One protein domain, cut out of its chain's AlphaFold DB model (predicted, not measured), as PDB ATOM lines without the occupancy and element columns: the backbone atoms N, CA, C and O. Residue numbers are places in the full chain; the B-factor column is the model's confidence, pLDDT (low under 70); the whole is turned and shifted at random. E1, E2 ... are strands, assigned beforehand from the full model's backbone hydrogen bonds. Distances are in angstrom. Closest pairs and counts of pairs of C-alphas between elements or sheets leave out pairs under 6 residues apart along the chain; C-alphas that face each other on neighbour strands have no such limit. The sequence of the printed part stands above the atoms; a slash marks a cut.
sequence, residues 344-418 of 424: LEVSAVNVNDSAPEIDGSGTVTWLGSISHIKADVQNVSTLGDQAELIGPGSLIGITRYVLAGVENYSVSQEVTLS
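AT A GLANCE: This is residues 344 to 418 of the 424 residues of an uncharacterized protein of Desulfurivibrio sp (UniProt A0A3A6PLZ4). Two ribbons stand loosely apart: E1 with E2, and E3 and E4 with E5 and E6 folding back. The 75 printed residues have six named strands in three antiparallel pairs, all strand, with under half of the residues in them. The whole is loose, radius of gyration of the C-alphas 15.5 A, spanning 42 by 28 by 22 A.

HOW THE PARTS SIT: E1, residues 344 to 351, bends by 63 degrees at residue 348 and forms a hairpin with E2, residues 373 to 379. E3, residues 393 to 395, runs on into E4, residues 398 to 403. E4 forms a hairpin with E5, residues 406 to 411. E6, residues 415 to 417, is antiparallel to E3. N 345 and O 378, N 395 and O 415, and N 403 and O 406 are within hydrogen-bond range, each 2.8 A.

IN THESE COORDINATES: E1 begins at C-alpha 344 (78.735, 129.626, 98.436) and is 19.4 A long; E6 ends at C-alpha 417 (82.819, 119.555, 107.329).

THE WHOLE: The printed part has no cut. The links E1 to E2 and E2 to E3 are long. pLDDT is under 70 at residues 353 to 356, 360 to 370 and 406.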
ATOM      1  N   LEU A 344      78.920 130.976  98.940       85.94
ATOM      2  CA  LEU A 344      78.735 129.626  98.436       85.94
ATOM      3  C   LEU A 344      77.991 129.707  97.106       85.94
ATOM      4  O   LEU A 344      76.873 130.221  97.039       85.94
ATOM      5  N   GLU A 345      78.602 129.185  96.049       88.00
ATOM      6  CA  GLU A 345      77.920 128.950  94.785       88.00
ATOM      7  C   GLU A 345      77.083 127.675  94.904       88.00
ATOM      8  O   GLU A 345      77.570 126.628  95.335       88.00
ATOM      9  N   VAL A 346      75.812 127.768  94.510       83.81
ATOM     10  CA  VAL A 346      74.897 126.627  94.433       83.81
ATOM     11  C   VAL A 346      74.619 126.332  92.965       83.81
ATOM     12  O   VAL A 346      74.099 127.181  92.240       83.81
ATOM     13  N   SER A 347      74.933 125.117  92.530       85.06
ATOM     14  CA  SER A 347      74.747 124.656  91.155       85.06
ATOM     15  C   SER A 347      74.072 123.279  91.111       85.06
ATOM     16  O   SER A 347      73.745 122.689  92.140       85.06
ATOM     17  N   ALA A 348      73.768 122.790  89.903       82.38
ATOM     18  CA  ALA A 348      73.189 121.459  89.666       82.38
ATOM     19  C   ALA A 348      71.941 121.114  90.519       82.38
ATOM     20  O   ALA A 348      71.753 119.966  90.933       82.38
ATOM     21  N   VAL A 349      71.071 122.102  90.771       77.31
ATOM     22  CA  VAL A 349      69.856 121.914  91.577       77.31
ATOM     23  C   VAL A 349      68.900 120.933  90.887       77.31
ATOM     24  O   VAL A 349      68.375 121.211  89.811       77.31
ATOM     25  N   ASN A 350      68.642 119.801  91.538       76.06
ATOM     26  CA  ASN A 350      67.728 118.749  91.112       76.06
ATOM     27  C   ASN A 350      66.652 118.524  92.178       76.06
ATOM     28  O   ASN A 350      66.959 118.373  93.360       76.06
ATOM     29  N   VAL A 351      65.388 118.456  91.766       74.56
ATOM     30  CA  VAL A 351      64.252 118.162  92.649       74.56
ATOM     31  C   VAL A 351      63.639 116.831  92.217       74.56
ATOM     32  O   VAL A 351      63.273 116.663  91.056       74.56
ATOM     33  N   ASN A 352      63.520 115.874  93.143       72.44
ATOM     34  CA  ASN A 352      62.986 114.527  92.881       72.44
ATOM     35  C   ASN A 352      63.640 113.763  91.709       72.44
ATOM     36  O   ASN A 352      62.949 112.990  91.043       72.44
ATOM     37  N   ASP A 353      64.906 114.039  91.381       67.69
ATOM     38  CA  ASP A 353      65.574 113.537  90.166       67.69
ATOM     39  C   ASP A 353      64.768 113.760  88.860       67.69
ATOM     40  O   ASP A 353      64.941 113.056  87.864       67.69
ATOM     41  N   SER A 354      63.835 114.717  88.868       62.94
ATOM     42  CA  SER A 354      62.930 115.006  87.755       62.94
ATOM     43  C   SER A 354      63.517 116.110  86.868       62.94
ATOM     44  O   SER A 354      64.426 116.830  87.274       62.94
ATOM     45  N   ALA A 355      63.011 116.274  85.645       60.38
ATOM     46  CA  ALA A 355      63.346 117.449  84.842       60.38
ATOM     47  C   ALA A 355      62.379 118.595  85.199       60.38
ATOM     48  O   ALA A 355      61.168 118.356  85.217       60.38
ATOM     49  N   PRO A 356      62.866 119.817  85.473       68.31
ATOM     50  CA  PRO A 356      61.988 120.966  85.625       68.31
ATOM     51  C   PRO A 356      61.345 121.343  84.287       68.31
ATOM     52  O   PRO A 356      61.980 121.249  83.234       68.31
ATOM     53  N   GLU A 357      60.120 121.858  84.330       73.75
ATOM     54  CA  GLU A 357      59.571 122.623  83.214       73.75
ATOM     55  C   GLU A 357      59.991 124.085  83.379       73.75
ATOM     56  O   GLU A 357      59.661 124.733  84.373       73.75
ATOM     57  N   ILE A 358      60.755 124.594  82.414       74.06
ATOM     58  CA  ILE A 358      61.144 126.003  82.350       74.06
ATOM     59  C   ILE A 358      60.217 126.670  81.343       74.06
ATOM     60  O   ILE A 358      60.206 126.299  80.166       74.06
ATOM     61  N   ASP A 359      59.425 127.635  81.798       73.19
ATOM     62  CA  ASP A 359      58.589 128.407  80.887       73.19
ATOM     63  C   ASP A 359      59.396 129.498  80.157       73.19
ATOM     64  O   ASP A 359      60.558 129.777  80.457       73.19
ATOM     65  N   GLY A 360      58.768 130.155  79.177       56.53
ATOM     66  CA  GLY A 360      59.405 131.221  78.397       56.53
ATOM     67  C   GLY A 360      59.820 132.468  79.196       56.53
ATOM     68  O   GLY A 360      60.425 133.363  78.611       56.53
ATOM     69  N   SER A 361      59.499 132.546  80.495       69.81
ATOM     70  CA  SER A 361      59.903 133.620  81.412       69.81
ATOM     71  C   SER A 361      61.093 133.247  82.308       69.81
ATOM     72  O   SER A 361      61.597 134.103  83.032       69.81
ATOM     73  N   GLY A 362      61.558 131.992  82.254       60.00
ATOM     74  CA  GLY A 362      62.598 131.465  83.142       60.00
ATOM     75  C   GLY A 362      62.062 130.955  84.483       60.00
ATOM     76  O   GLY A 362      62.851 130.592  85.355       60.00
ATOM     77  N   THR A 363      60.737 130.897  84.656       64.94
ATOM     78  CA  THR A 363      60.125 130.322  85.855       64.94
ATOM     79  C   THR A 363      60.268 128.805  85.812       64.94
ATOM     80  O   THR A 363      59.844 128.146  84.859       64.94
ATOM     81  N   VAL A 364      60.876 128.251  86.859       66.94
ATOM     82  CA  VAL A 364      61.115 126.814  87.016       66.94
ATOM     83  C   VAL A 364      59.935 126.198  87.765       66.94
ATOM     84  O   VAL A 364      59.722 126.491  88.941       66.94
ATOM     85  N   THR A 365      59.181 125.327  87.097       67.31
ATOM     86  CA  THR A 365      58.027 124.630  87.678       67.31
ATOM     87  C   THR A 365      58.313 123.138  87.788       67.31
ATOM     88  O   THR A 365      58.738 122.491  86.833       67.31
ATOM     89  N   TRP A 366      58.051 122.576  88.966       68.62
ATOM     90  CA  TRP A 366      58.210 121.151  89.238       68.62
ATOM     91  C   TRP A 366      56.832 120.494  89.335       68.62
ATOM     92  O   TRP A 366      56.035 120.835  90.210       68.62
ATOM     93  N   LEU A 367      56.533 119.561  88.429       60.88
ATOM     94  CA  LEU A 367      55.270 118.824  88.430       60.88
ATOM     95  C   LEU A 367      55.367 117.616  89.370       60.88
ATOM     96  O   LEU A 367      56.003 116.617  89.050       60.88
ATOM     97  N   GLY A 368      54.713 117.699  90.530       62.28
ATOM     98  CA  GLY A 368      54.592 116.587  91.475       62.28
ATOM     99  C   GLY A 368      54.928 116.954  92.919       62.28
ATOM    100  O   GLY A 368      55.295 118.080  93.243       62.28
ATOM    101  N   SER A 369      54.775 115.982  93.815       62.09
ATOM    102  CA  SER A 369      55.136 116.109  95.229       62.09
ATOM    103  C   SER A 369      56.655 116.187  95.406       62.09
ATOM    104  O   SER A 369      57.349 115.236  95.055       62.09
ATOM    105  N   ILE A 370      57.167 117.280  95.976       68.12
ATOM    106  CA  ILE A 370      58.588 117.453  96.328       68.12
ATOM    107  C   ILE A 370      58.930 116.565  97.535       68.12
ATOM    108  O   ILE A 370      58.331 116.706  98.597       68.12
ATOM    109  N   SER A 371      59.877 115.644  97.357       72.69
ATOM    110  CA  SER A 371      60.345 114.687  98.371       72.69
ATOM    111  C   SER A 371      61.809 114.901  98.764       72.69
ATOM    112  O   SER A 371      62.156 114.681  99.921       72.69
ATOM    113  N   HIS A 372      62.654 115.360  97.835       74.00
ATOM    114  CA  HIS A 372      64.033 115.761  98.109       74.00
ATOM    115  C   HIS A 372      64.535 116.781  97.076       74.00
ATOM    116  O   HIS A 372      64.043 116.839  95.946       74.00
ATOM    117  N   ILE A 373      65.529 117.570  97.487       75.50
ATOM    118  CA  ILE A 373      66.254 118.545  96.668       75.50
ATOM    119  C   ILE A 373      67.742 118.236  96.833       75.50
ATOM    120  O   ILE A 373      68.206 118.046  97.957       75.50
ATOM    121  N   LYS A 374      68.474 118.164  95.724       80.00
ATOM    122  CA  LYS A 374      69.925 117.972  95.683       80.00
ATOM    123  C   LYS A 374      70.555 119.145  94.945       80.00
ATOM    124  O   LYS A 374      70.023 119.561  93.925       80.00
ATOM    125  N   ALA A 375      71.674 119.654  95.438       81.44
ATOM    126  CA  ALA A 375      72.461 120.675  94.763       81.44
ATOM    127  C   ALA A 375      73.947 120.432  95.032       81.44
ATOM    128  O   ALA A 375      74.296 119.861  96.068       81.44
ATOM    129  N   ASP A 376      74.788 120.882  94.110       85.31
ATOM    130  CA  ASP A 376      76.228 120.959  94.314       85.31
ATOM    131  C   ASP A 376      76.542 122.327  94.929       85.31
ATOM    132  O   ASP A 376      75.999 123.350  94.502       85.31
ATOM    133  N   VAL A 377      77.378 122.344  95.966       84.31
ATOM    134  CA  VAL A 377      77.739 123.562  96.701       84.31
ATOM    135  C   VAL A 377      79.248 123.718  96.664       84.31
ATOM    136  O   VAL A 377      79.971 122.808  97.070       84.31
ATOM    137  N   GLN A 378      79.719 124.867  96.188       87.00
ATOM    138  CA  GLN A 378      81.137 125.200  96.110       87.00
ATOM    139  C   GLN A 378      81.415 126.496  96.864       87.00
ATOM    140  O   GLN A 378      80.695 127.479  96.729       87.00
ATOM    141  N   ASN A 379      82.497 126.517  97.637       86.94
ATOM    142  CA  ASN A 379      83.005 127.755  98.198       86.94
ATOM    143  C   ASN A 379      83.683 128.602  97.120       86.94
ATOM    144  O   ASN A 379      84.638 128.144  96.495       86.94
ATOM    145  N   VAL A 380      83.217 129.834  96.948       89.50
ATOM    146  CA  VAL A 380      83.792 130.810  96.009       89.50
ATOM    147  C   VAL A 380      84.292 132.068  96.723       89.50
ATOM    148  O   VAL A 380      84.601 133.068  96.085       89.50
ATOM    149  N   SER A 381      84.371 132.014  98.053       85.25
ATOM    150  CA  SER A 381      84.830 133.108  98.905       85.25
ATOM    151  C   SER A 381      86.300 133.447  98.661       85.25
ATOM    152  O   SER A 381      87.135 132.558  98.464       85.25
ATOM    153  N   THR A 382      86.632 134.733  98.744       81.25
ATOM    154  CA  THR A 382      88.001 135.239  98.606       81.25
ATOM    155  C   THR A 382      88.352 136.205  99.731       81.25
ATOM    156  O   THR A 382      87.563 137.090 100.053       81.25
ATOM    157  N   LEU A 383      89.567 136.079 100.266       73.56
ATOM    158  CA  LEU A 383      90.232 137.076 101.102       73.56
ATOM    159  C   LEU A 383      91.231 137.830 100.215       73.56
ATOM    160  O   LEU A 383      92.306 137.318  99.883       73.56
ATOM    161  N   GLY A 384      90.835 139.022  99.762       74.19
ATOM    162  CA  GLY A 384      91.595 139.780  98.769       74.19
ATOM    163  C   GLY A 384      91.709 138.989  97.465       74.19
ATOM    164  O   GLY A 384      90.704 138.552  96.912       74.19
ATOM    165  N   ASP A 385      92.937 138.758  97.004       76.38
ATOM    166  CA  ASP A 385      93.206 137.975  95.790       76.38
ATOM    167  C   ASP A 385      93.330 136.459  96.048       76.38
ATOM    168  O   ASP A 385      93.657 135.700  95.133       76.38
ATOM    169  N   GLN A 386      93.147 135.995  97.290       77.56
ATOM    170  CA  GLN A 386      93.317 134.589  97.673       77.56
ATOM    171  C   GLN A 386      91.975 133.920  97.966       77.56
ATOM    172  O   GLN A 386      91.058 134.551  98.478       77.56
ATOM    173  N   ALA A 387      91.864 132.621  97.685       80.81
ATOM    174  CA  ALA A 387      90.694 131.844  98.087       80.81
ATOM    175  C   ALA A 387      90.605 131.772  99.622       80.81
ATOM    176  O   ALA A 387      91.579 131.416 100.291       80.81
ATOM    177  N   GLU A 388      89.438 132.088 100.180       82.12
ATOM    178  CA  GLU A 388      89.170 131.903 101.606       82.12
ATOM    179  C   GLU A 388      88.865 130.428 101.850       82.12
ATOM    180  O   GLU A 388      87.907 129.893 101.297       82.12
ATOM    181  N   LEU A 389      89.668 129.742 102.661       78.94
ATOM    182  CA  LEU A 389      89.396 128.346 102.996       78.94
ATOM    183  C   LEU A 389      88.234 128.260 103.989       78.94
ATOM    184  O   LEU A 389      88.201 128.981 104.985       78.94
ATOM    185  N   ILE A 390      87.314 127.323 103.758       76.75
ATOM    186  CA  ILE A 390      86.325 126.963 104.775       76.75
ATOM    187  C   ILE A 390      87.042 126.178 105.874       76.75
ATOM    188  O   ILE A 390      87.868 125.316 105.587       76.75
ATOM    189  N   GLY A 391      86.756 126.507 107.131       75.50
ATOM    190  CA  GLY A 391      87.213 125.749 108.295       75.50
ATOM    191  C   GLY A 391      86.290 124.568 108.628       75.50
ATOM    192  O   GLY A 391      85.234 124.407 108.018       75.50
ATOM    193  N   PRO A 392      86.648 123.734 109.617       79.94
ATOM    194  CA  PRO A 392      85.734 122.716 110.122       79.94
ATOM    195  C   PRO A 392      84.440 123.359 110.638       79.94
ATOM    196  O   PRO A 392      84.465 124.435 111.239       79.94
ATOM    197  N   GLY A 393      83.310 122.696 110.421       82.25
ATOM    198  CA  GLY A 393      82.008 123.255 110.769       82.25
ATOM    199  C   GLY A 393      80.859 122.455 110.184       82.25
ATOM    200  O   GLY A 393      80.992 121.258 109.944       82.25
ATOM    201  N   SER A 394      79.742 123.129 109.945       81.50
ATOM    202  CA  SER A 394      78.518 122.495 109.471       81.50
ATOM    203  C   SER A 394      77.886 123.300 108.345       81.50
ATOM    204  O   SER A 394      77.715 124.513 108.464       81.50
ATOM    205  N   LEU A 395      77.514 122.619 107.264       85.25
ATOM    206  CA  LEU A 395      76.718 123.177 106.178       85.25
ATOM    207  C   LEU A 395      75.269 122.732 106.318       85.25
ATOM    208  O   LEU A 395      74.971 121.548 106.488       85.25
ATOM    209  N   ILE A 396      74.364 123.697 106.209       84.06
ATOM    210  CA  ILE A 396      72.925 123.468 106.230       84.06
ATOM    211  C   ILE A 396      72.327 124.186 105.029       84.06
ATOM    212  O   ILE A 396      72.475 125.395 104.869       84.06
ATOM    213  N   GLY A 397      71.644 123.427 104.180       82.75
ATOM    214  CA  GLY A 397      70.877 123.953 103.065       82.75
ATOM    215  C   GLY A 397      69.480 124.343 103.523       82.75
ATOM    216  O   GLY A 397      68.785 123.557 104.168       82.75
ATOM    217  N   ILE A 398      69.045 125.544 103.156       80.44
ATOM    218  CA  ILE A 398      67.678 126.008 103.394       80.44
ATOM    219  C   ILE A 398      67.041 126.265 102.045       80.44
ATOM    220  O   ILE A 398      67.546 127.051 101.247       80.44
ATOM    221  N   THR A 399      65.924 125.594 101.787       77.50
ATOM    222  CA  THR A 399      65.172 125.786 100.551       77.50
ATOM    223  C   THR A 399      63.847 126.459 100.848       77.50
ATOM    224  O   THR A 399      63.043 125.960 101.631       77.50
ATOM    225  N   ARG A 400      63.611 127.582 100.175       77.50
ATOM    226  CA  ARG A 400      62.316 128.258 100.112       77.50
ATOM    227  C   ARG A 400      61.592 127.808  98.845       77.50
ATOM    228  O   ARG A 400      62.174 127.843  97.763       77.50
ATOM    229  N   TYR A 401      60.337 127.390  98.962       74.31
ATOM    230  CA  TYR A 401      59.528 126.941  97.827       74.31
ATOM    231  C   TYR A 401      58.052 127.297  98.018       74.31
ATOM    232  O   TYR A 401      57.584 127.480  99.138       74.31
ATOM    233  N   VAL A 402      57.292 127.393  96.927       74.31
ATOM    234  CA  VAL A 402      55.848 127.663  96.974       74.31
ATOM    235  C   VAL A 402      55.093 126.397  96.588       74.31
ATOM    236  O   VAL A 402      55.281 125.861  95.499       74.31
ATOM    237  N   LEU A 403      54.218 125.925  97.475       71.19
ATOM    238  CA  LEU A 403      53.353 124.773  97.247       71.19
ATOM    239  C   LEU A 403      51.895 125.222  97.343       71.19
ATOM    240  O   LEU A 403      51.461 125.711  98.381       71.19
ATOM    241  N   ALA A 404      51.139 125.062  96.254       77.31
ATOM    242  CA  ALA A 404      49.728 125.459  96.175       77.31
ATOM    243  C   ALA A 404      49.462 126.925  96.597       77.31
ATOM    244  O   ALA A 404      48.465 127.223  97.250       77.31
ATOM    245  N   GLY A 405      50.369 127.841  96.237       74.19
ATOM    246  CA  GLY A 405      50.277 129.262  96.597       74.19
ATOM    247  C   GLY A 405      50.669 129.581  98.043       74.19
ATOM    248  O   GLY A 405      50.614 130.741  98.438       74.19
ATOM    249  N   VAL A 406      51.083 128.577  98.821       68.69
ATOM    250  CA  VAL A 406      51.597 128.745 100.180       68.69
ATOM    251  C   VAL A 406      53.113 128.661 100.149       68.69
ATOM    252  O   VAL A 406      53.695 127.734  99.585       68.69
ATOM    253  N   GLU A 407      53.759 129.631 100.770       71.06
ATOM    254  CA  GLU A 407      55.200 129.632 100.935       71.06
ATOM    255  C   GLU A 407      55.621 128.630 102.014       71.06
ATOM    256  O   GLU A 407      55.045 128.575 103.098       71.06
ATOM    257  N   ASN A 408      56.612 127.807 101.695       71.75
ATOM    258  CA  ASN A 408      57.123 126.740 102.537       71.75
ATOM    259  C   ASN A 408      58.651 126.802 102.590       71.75
ATOM    260  O   ASN A 408      59.313 127.320 101.687       71.75
ATOM    261  N   TYR A 409      59.198 126.228 103.656       77.88
ATOM    262  CA  TYR A 409      60.629 126.152 103.902       77.88
ATOM    263  C   TYR A 409      61.001 124.725 104.289       77.88
ATOM    264  O   TYR A 409      60.281 124.083 105.055       77.88
ATOM    265  N   SER A 410      62.133 124.243 103.792       77.06
ATOM    266  CA  SER A 410      62.756 123.000 104.235       77.06
ATOM    267  C   SER A 410      64.214 123.240 104.606       77.06
ATOM    268  O   SER A 410      64.885 124.108 104.047       77.06
ATOM    269  N   VAL A 411      64.686 122.457 105.570       81.06
ATOM    270  CA  VAL A 411      66.066 122.470 106.055       81.06
ATOM    271  C   VAL A 411      66.668 121.107 105.738       81.06
ATOM    272  O   VAL A 411      66.016 120.080 105.952       81.06
ATOM    273  N   SER A 412      67.875 121.084 105.178       81.75
ATOM    274  CA  SER A 412      68.595 119.843 104.899       81.75
ATOM    275  C   SER A 412      69.019 119.149 106.194       81.75
ATOM    276  O   SER A 412      68.989 119.726 107.281       81.75
ATOM    277  N   GLN A 413      69.485 117.904 106.074       81.12
ATOM    278  CA  GLN A 413      70.357 117.365 107.113       81.12
ATOM    279  C   GLN A 413      71.642 118.194 107.174       81.12
ATOM    280  O   GLN A 413      72.098 118.722 106.155       81.12
ATOM    281  N   GLU A 414      72.194 118.314 108.374       83.62
ATOM    282  CA  GLU A 414      73.470 118.971 108.602       83.62
ATOM    283  C   GLU A 414      74.603 118.143 107.986       83.62
ATOM    284  O   GLU A 414      74.698 116.936 108.220       83.62
ATOM    285  N   VAL A 415      75.450 118.791 107.191       83.31
ATOM    286  CA  VAL A 415      76.669 118.195 106.640       83.31
ATOM    287  C   VAL A 415      77.845 118.706 107.455       83.31
ATOM    288  O   VAL A 415      78.195 119.880 107.371       83.31
ATOM    289  N   THR A 416      78.453 117.835 108.253       84.38
ATOM    290  CA  THR A 416      79.673 118.170 108.992       84.38
ATOM    291  C   THR A 416      80.854 118.238 108.030       84.38
ATOM    292  O   THR A 416      81.137 117.269 107.336       84.38
ATOM    293  N   LEU A 417      81.557 119.364 108.025       79.69
ATOM    294  CA  LEU A 417      82.819 119.555 107.329       79.69
ATOM    295  C   LEU A 417      83.971 119.213 108.271       79.69
ATOM    296  O   LEU A 417      84.202 119.894 109.275       79.69
ATOM    297  N   SER A 418      84.701 118.152 107.946       73.81
ATOM    298  CA  SER A 418      85.928 117.782 108.649       73.81
ATOM    299  C   SER A 418      87.160 118.403 107.986       73.81
ATOM    300  O   SER A 418      87.162 118.705 106.796       73.81
TER     301      SER A 418